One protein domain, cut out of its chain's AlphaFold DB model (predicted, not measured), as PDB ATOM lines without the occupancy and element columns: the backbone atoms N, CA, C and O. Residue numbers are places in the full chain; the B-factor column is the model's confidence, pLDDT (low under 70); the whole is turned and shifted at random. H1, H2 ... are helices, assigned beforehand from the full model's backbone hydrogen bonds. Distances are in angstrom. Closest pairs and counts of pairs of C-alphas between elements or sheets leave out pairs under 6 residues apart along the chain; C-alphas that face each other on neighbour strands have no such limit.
ATOM      1  N   ARG A  25     187.827 149.306 183.307       89.75
ATOM      2  CA  ARG A  25     187.392 148.934 184.659       89.75
ATOM      3  C   ARG A  25     187.637 150.077 185.646       89.75
ATOM      4  O   ARG A  25     188.769 150.508 185.833       89.75
ATOM      5  N   GLY A  26     186.575 150.534 186.307       87.44
ATOM      6  CA  GLY A  26     186.633 151.625 187.285       87.44
ATOM      7  C   GLY A  26     186.619 153.038 186.688       87.44
ATOM      8  O   GLY A  26     186.644 154.000 187.450       87.44
ATOM      9  N   THR A  27     186.533 153.196 185.361       89.56
ATOM     10  CA  THR A  27     186.317 154.507 184.724       89.56
ATOM     11  C   THR A  27     184.842 154.699 184.383       89.56
ATOM     12  O   THR A  27     184.257 153.836 183.726       89.56
ATOM     13  N   HIS A  28     184.253 155.826 184.794       92.00
ATOM     14  CA  HIS A  28     182.899 156.239 184.402       92.00
ATOM     15  C   HIS A  28     182.716 156.244 182.877       92.00
ATOM     16  O   HIS A  28     183.648 156.595 182.151       92.00
ATOM     17  N   PHE A  29     181.516 155.897 182.397       91.38
ATOM     18  CA  PHE A  29     181.203 156.002 180.971       91.38
ATOM     19  C   PHE A  29     181.221 157.465 180.525       91.38
ATOM     20  O   PHE A  29     180.586 158.331 181.129       91.38
ATOM     21  N   ASN A  30     181.956 157.728 179.450       90.88
ATOM     22  CA  ASN A  30     182.039 159.027 178.806       90.88
ATOM     23  C   ASN A  30     180.942 159.154 177.732       90.88
ATOM     24  O   ASN A  30     180.373 158.158 177.285       90.88
ATOM     25  N   ILE A  31     180.686 160.372 177.253       93.12
ATOM     26  CA  ILE A  31     179.722 160.661 176.178       93.12
ATOM     27  C   ILE A  31     179.979 159.752 174.964       93.12
ATOM     28  O   ILE A  31     179.052 159.124 174.469       93.12
ATOM     29  N   LYS A  32     181.251 159.571 174.579       93.38
ATOM     30  CA  LYS A  32     181.663 158.685 173.475       93.38
ATOM     31  C   LYS A  32     181.302 157.210 173.670       93.38
ATOM     32  O   LYS A  32     181.075 156.507 172.691       93.38
ATOM     33  N   ASP A  33     181.254 156.730 174.912       92.56
ATOM     34  CA  ASP A  33     180.853 155.351 175.205       92.56
ATOM     35  C   ASP A  33     179.338 155.187 175.022       92.56
ATOM     36  O   ASP A  33     178.888 154.206 174.435       92.56
ATOM     37  N   LEU A  34     178.561 156.191 175.444       93.06
ATOM     38  CA  LEU A  34     177.108 156.246 175.263       93.06
ATOM     39  C   LEU A  34     176.719 156.441 173.782       93.06
ATOM     40  O   LEU A  34     175.775 155.810 173.313       93.06
ATOM     41  N   GLU A  35     177.477 157.247 173.030       95.44
ATOM     42  CA  GLU A  35     177.354 157.391 171.570       95.44
ATOM     43  C   GLU A  35     177.627 156.057 170.856       95.44
ATOM     44  O   GLU A  35     176.826 155.626 170.027       95.44
ATOM     45  N   SER A  36     178.715 155.363 171.213       94.69
ATOM     46  CA  SER A  36     179.068 154.050 170.652       94.69
ATOM     47  C   SER A  36     178.023 152.979 170.983       94.69
ATOM     48  O   SER A  36     177.656 152.181 170.124       94.69
ATOM     49  N   MET A  37     177.506 152.974 172.214       94.00
ATOM     50  CA  MET A  37     176.426 152.089 172.654       94.00
ATOM     51  C   MET A  37     175.127 152.358 171.877       94.00
ATOM     52  O   MET A  37     174.508 151.420 171.379       94.00
ATOM     53  N   GLY A  38     174.746 153.630 171.705       95.62
ATOM     54  CA  GLY A  38     173.586 154.023 170.902       95.62
ATOM     55  C   GLY A  38     173.727 153.670 169.420       95.62
ATOM     56  O   GLY A  38     172.761 153.214 168.811       95.62
ATOM     57  N   TYR A  39     174.929 153.803 168.855       96.31
ATOM     58  CA  TYR A  39     175.234 153.361 167.495       96.31
ATOM     59  C   TYR A  39     175.014 151.851 167.329       96.31
ATOM     60  O   TYR A  39     174.217 151.450 166.485       96.31
ATOM     61  N   HIS A  40     175.631 151.015 168.174       95.19
ATOM     62  CA  HIS A  40     175.473 149.557 168.096       95.19
ATOM     63  C   HIS A  40     174.042 149.084 168.389       95.19
ATOM     64  O   HIS A  40     173.586 148.113 167.786       95.19
ATOM     65  N   PHE A  41     173.311 149.771 169.270       95.25
ATOM     66  CA  PHE A  41     171.893 149.502 169.516       95.25
ATOM     67  C   PHE A  41     171.047 149.761 168.260       95.25
ATOM     68  O   PHE A  41     170.265 148.902 167.860       95.25
ATOM     69  N   CYS A  42     171.240 150.902 167.594       94.38
ATOM     70  CA  CYS A  42     170.547 151.218 166.343       94.38
ATOM     71  C   CYS A  42     170.927 150.266 165.197       94.38
ATOM     72  O   CYS A  42     170.041 149.816 164.476       94.38
ATOM     73  N   ASP A  43     172.207 149.917 165.058       94.00
ATOM     74  CA  ASP A  43     172.707 148.950 164.067       94.00
ATOM     75  C   ASP A  43     172.071 147.559 164.275       94.00
ATOM     76  O   ASP A  43     171.508 146.968 163.353       94.00
ATOM     77  N   SER A  44     171.998 147.101 165.531       92.06
ATOM     78  CA  SER A  44     171.311 145.853 165.910       92.06
ATOM     79  C   SER A  44     169.806 145.882 165.613       92.06
ATOM     80  O   SER A  44     169.213 144.849 165.302       92.06
ATOM     81  N   LEU A  45     169.163 147.054 165.702       91.62
ATOM     82  CA  LEU A  45     167.752 147.216 165.340       91.62
ATOM     83  C   LEU A  45     167.524 147.222 163.823       91.62
ATOM     84  O   LEU A  45     166.476 146.747 163.385       91.62
ATOM     85  N   LEU A  46     168.484 147.702 163.024       91.44
ATOM     86  CA  LEU A  46     168.443 147.569 161.564       91.44
ATOM     87  C   LEU A  46     168.577 146.096 161.159       91.44
ATOM     88  O   LEU A  46     167.739 145.604 160.408       91.44
ATOM     89  N   ASP A  47     169.525 145.370 161.754       90.56
ATOM     90  CA  ASP A  47     169.720 143.929 161.536       90.56
ATOM     91  C   ASP A  47     168.536 143.067 162.008       90.56
ATOM     92  O   ASP A  47     168.286 141.995 161.461       90.56
ATOM     93  N   TYR A  48     167.766 143.535 162.995       86.75
ATOM     94  CA  TYR A  48     166.490 142.921 163.385       86.75
ATOM     95  C   TYR A  48     165.339 143.222 162.403       86.75
ATOM     96  O   TYR A  48     164.378 142.453 162.322       86.75
ATOM     97  N   CYS A  49     165.410 144.336 161.670       87.44
ATOM     98  CA  CYS A  49     164.413 144.730 160.670       87.44
ATOM     99  C   CYS A  49     164.710 144.197 159.257       87.44
ATOM    100  O   CYS A  49     163.853 144.332 158.381       87.44
ATOM    101  N   ASP A  50     165.887 143.610 159.028       89.12
ATOM    102  CA  ASP A  50     166.280 143.042 157.738       89.12
ATOM    103  C   ASP A  50     165.356 141.858 157.352       89.12
ATOM    104  O   ASP A  50     165.114 140.963 158.172       89.12
ATOM    105  N   PRO A  51     164.801 141.815 156.122       86.62
ATOM    106  CA  PRO A  51     164.127 140.620 155.622       86.62
ATOM    107  C   PRO A  51     165.045 139.384 155.556       86.62
ATOM    108  O   PRO A  51     164.528 138.267 155.659       86.62
ATOM    109  N   ASP A  52     166.368 139.541 155.409       90.12
ATOM    110  CA  ASP A  52     167.309 138.424 155.506       90.12
ATOM    111  C   ASP A  52     167.651 138.075 156.964       90.12
ATOM    112  O   ASP A  52     168.404 138.745 157.672       90.12
ATOM    113  N   ARG A  53     167.158 136.914 157.395       86.38
ATOM    114  CA  ARG A  53     167.408 136.366 158.728       86.38
ATOM    115  C   ARG A  53     168.747 135.634 158.870       86.38
ATOM    116  O   ARG A  53     168.992 135.088 159.946       86.38
ATOM    117  N   THR A  54     169.632 135.598 157.865       90.25
ATOM    118  CA  THR A  54     170.945 134.929 158.000       90.25
ATOM    119  C   THR A  54     171.765 135.456 159.180       90.25
ATOM    120  O   THR A  54     172.407 134.662 159.872       90.25
ATOM    121  N   LYS A  55     171.711 136.767 159.462       86.75
ATOM    122  CA  LYS A  55     172.333 137.370 160.654       86.75
ATOM    123  C   LYS A  55     171.687 136.860 161.945       86.75
ATOM    124  O   LYS A  55     172.382 136.340 162.811       86.75
ATOM    125  N   TYR A  56     170.358 136.920 162.035       87.19
ATOM    126  CA  TYR A  56     169.586 136.433 163.184       87.19
ATOM    127  C   TYR A  56     169.881 134.957 163.516       87.19
ATOM    128  O   TYR A  56     170.192 134.633 164.663       87.19
ATOM    129  N   TYR A  57     169.868 134.067 162.518       89.06
ATOM    130  CA  TYR A  57     170.188 132.648 162.721       89.06
ATOM    131  C   TYR A  57     171.654 132.411 163.116       89.06
ATOM    132  O   TYR A  57     171.937 131.480 163.870       89.06
ATOM    133  N   ARG A  58     172.588 133.262 162.664       91.06
ATOM    134  CA  ARG A  58     173.991 133.217 163.101       91.06
ATOM    135  C   ARG A  58     174.124 133.567 164.582       91.06
ATOM    136  O   ARG A  58     174.745 132.801 165.310       91.06
ATOM    137  N   CYS A  59     173.485 134.649 165.030       87.81
ATOM    138  CA  CYS A  59     173.494 135.056 166.437       87.81
ATOM    139  C   CYS A  59     172.837 134.004 167.349       87.81
ATOM    140  O   CYS A  59     173.351 133.731 168.429       87.81
ATOM    141  N   LEU A  60     171.744 133.359 166.912       87.75
ATOM    142  CA  LEU A  60     171.150 132.237 167.652       87.75
ATOM    143  C   LEU A  60     172.135 131.072 167.832       87.75
ATOM    144  O   LEU A  60     172.264 130.551 168.935       87.75
ATOM    145  N   LYS A  61     172.844 130.683 166.764       92.12
ATOM    146  CA  LYS A  61     173.824 129.588 166.802       92.12
ATOM    147  C   LYS A  61     175.029 129.916 167.693       92.12
ATOM    148  O   LYS A  61     175.500 129.046 168.414       92.12
ATOM    149  N   GLU A  62     175.489 131.165 167.679       91.62
ATOM    150  CA  GLU A  62     176.565 131.656 168.550       91.62
ATOM    151  C   GLU A  62     176.160 131.610 170.035       91.62
ATOM    152  O   GLU A  62     176.918 131.115 170.869       91.62
ATOM    153  N   LEU A  63     174.931 132.021 170.369       88.62
ATOM    154  CA  LEU A  63     174.382 131.898 171.727       88.62
ATOM    155  C   LEU A  63     174.237 130.430 172.168       88.62
ATOM    156  O   LEU A  63     174.572 130.093 173.303       88.62
ATOM    157  N   GLU A  64     173.786 129.547 171.274       90.31
ATOM    158  CA  GLU A  64     173.680 128.104 171.533       90.31
ATOM    159  C   GLU A  64     175.062 127.460 171.774       90.31
ATOM    160  O   GLU A  64     175.214 126.589 172.630       90.31
ATOM    161  N   GLU A  65     176.091 127.899 171.044       90.75
ATOM    162  CA  GLU A  65     177.480 127.460 171.225       90.75
ATOM    163  C   GLU A  65     178.081 127.961 172.540       90.75
ATOM    164  O   GLU A  65     178.733 127.183 173.236       90.75
ATOM    165  N   MET A  66     177.782 129.196 172.949       81.06
ATOM    166  CA  MET A  66     178.185 129.745 174.249       81.06
ATOM    167  C   MET A  66     177.479 129.072 175.443       81.06
ATOM    168  O   MET A  66     178.030 129.039 176.542       81.06
ATOM    169  N   GLN A  67     176.286 128.494 175.250       74.19
ATOM    170  CA  GLN A  67     175.546 127.783 176.303       74.19
ATOM    171  C   GLN A  67     176.045 126.341 176.540       74.19
ATOM    172  O   GLN A  67     175.942 125.818 177.654       74.19
ATOM    173  N   LYS A  68     176.600 125.689 175.510       71.31
ATOM    174  CA  LYS A  68     177.059 124.287 175.553       71.31
ATOM    175  C   LYS A  68     178.194 123.973 176.549       71.31
ATOM    176  O   LYS A  68     178.034 122.979 177.260       71.31
ATOM    177  N   PRO A  69     179.291 124.754 176.681       57.22
ATOM    178  CA  PRO A  69     180.365 124.415 177.625       57.22
ATOM    179  C   PRO A  69     179.887 124.370 179.086       57.22
ATOM    180  O   PRO A  69     180.368 123.552 179.861       57.22
ATOM    181  N   VAL A  70     178.870 125.164 179.446       56.69
ATOM    182  CA  VAL A  70     178.351 125.270 180.823       56.69
ATOM    183  C   VAL A  70     177.693 123.972 181.330       56.69
ATOM    184  O   VAL A  70     177.580 123.782 182.539       56.69
ATOM    185  N   ASN A  71     177.260 123.074 180.434       55.00
ATOM    186  CA  ASN A  71     176.554 121.840 180.808       55.00
ATOM    187  C   ASN A  71     177.419 120.571 180.775       55.00
ATOM    188  O   ASN A  71     177.107 119.629 181.497       55.00
TER     189      ASN A  71
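What this domain is: This is residues 25 to 71 of the 489 residues of the protein "ATP/GTP binding protein like 3" of Molossus molossus (UniProt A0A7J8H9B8). Two helices, H1 and H2, meet near their ends at a corner like a V, and the lead-in, residues 25 to 30, turns from the far end of H1 to the same side as H2, leaving an open, flat frame with an empty middle. The printed part has 47 residues, with H1 then H2 along the chain and no named strand; the class is all helix. It is extended, with a radius of gyration of the C-alphas of 15.0 A and spans of 34 by 33 by 7 A.

Where its parts are: H1, residues 31 to 49, begins at C-alpha 31 (179.722, 160.661, 176.178) and is 27.0 A long from first to last C-alpha. H2, residues 54 to 67, is 20.2 A long and ends at C-alpha 67 (175.546, 127.783, 176.303).

How they stand to each other: H1 and H2 only just touch, only at the corner by their tight link, with 3 pairs of C-alphas within 8 A. Residues 47 to 48 of H1 touch residues 55 to 56 of H2; the closest C-alphas, of Asp 47 and Lys 55, are 7.1 A apart. The helices run opposite ways at a steep tilt of 67 degrees. In H1 and H2 every O i to N i+4 pair is within hydrogen-bond range.

The domain as a whole: The two C-alphas farthest apart, of Gly 26 and Pro 51, are 40.4 A apart. The printed part has no cut. Residues 69 to 71 have pLDDT under 70.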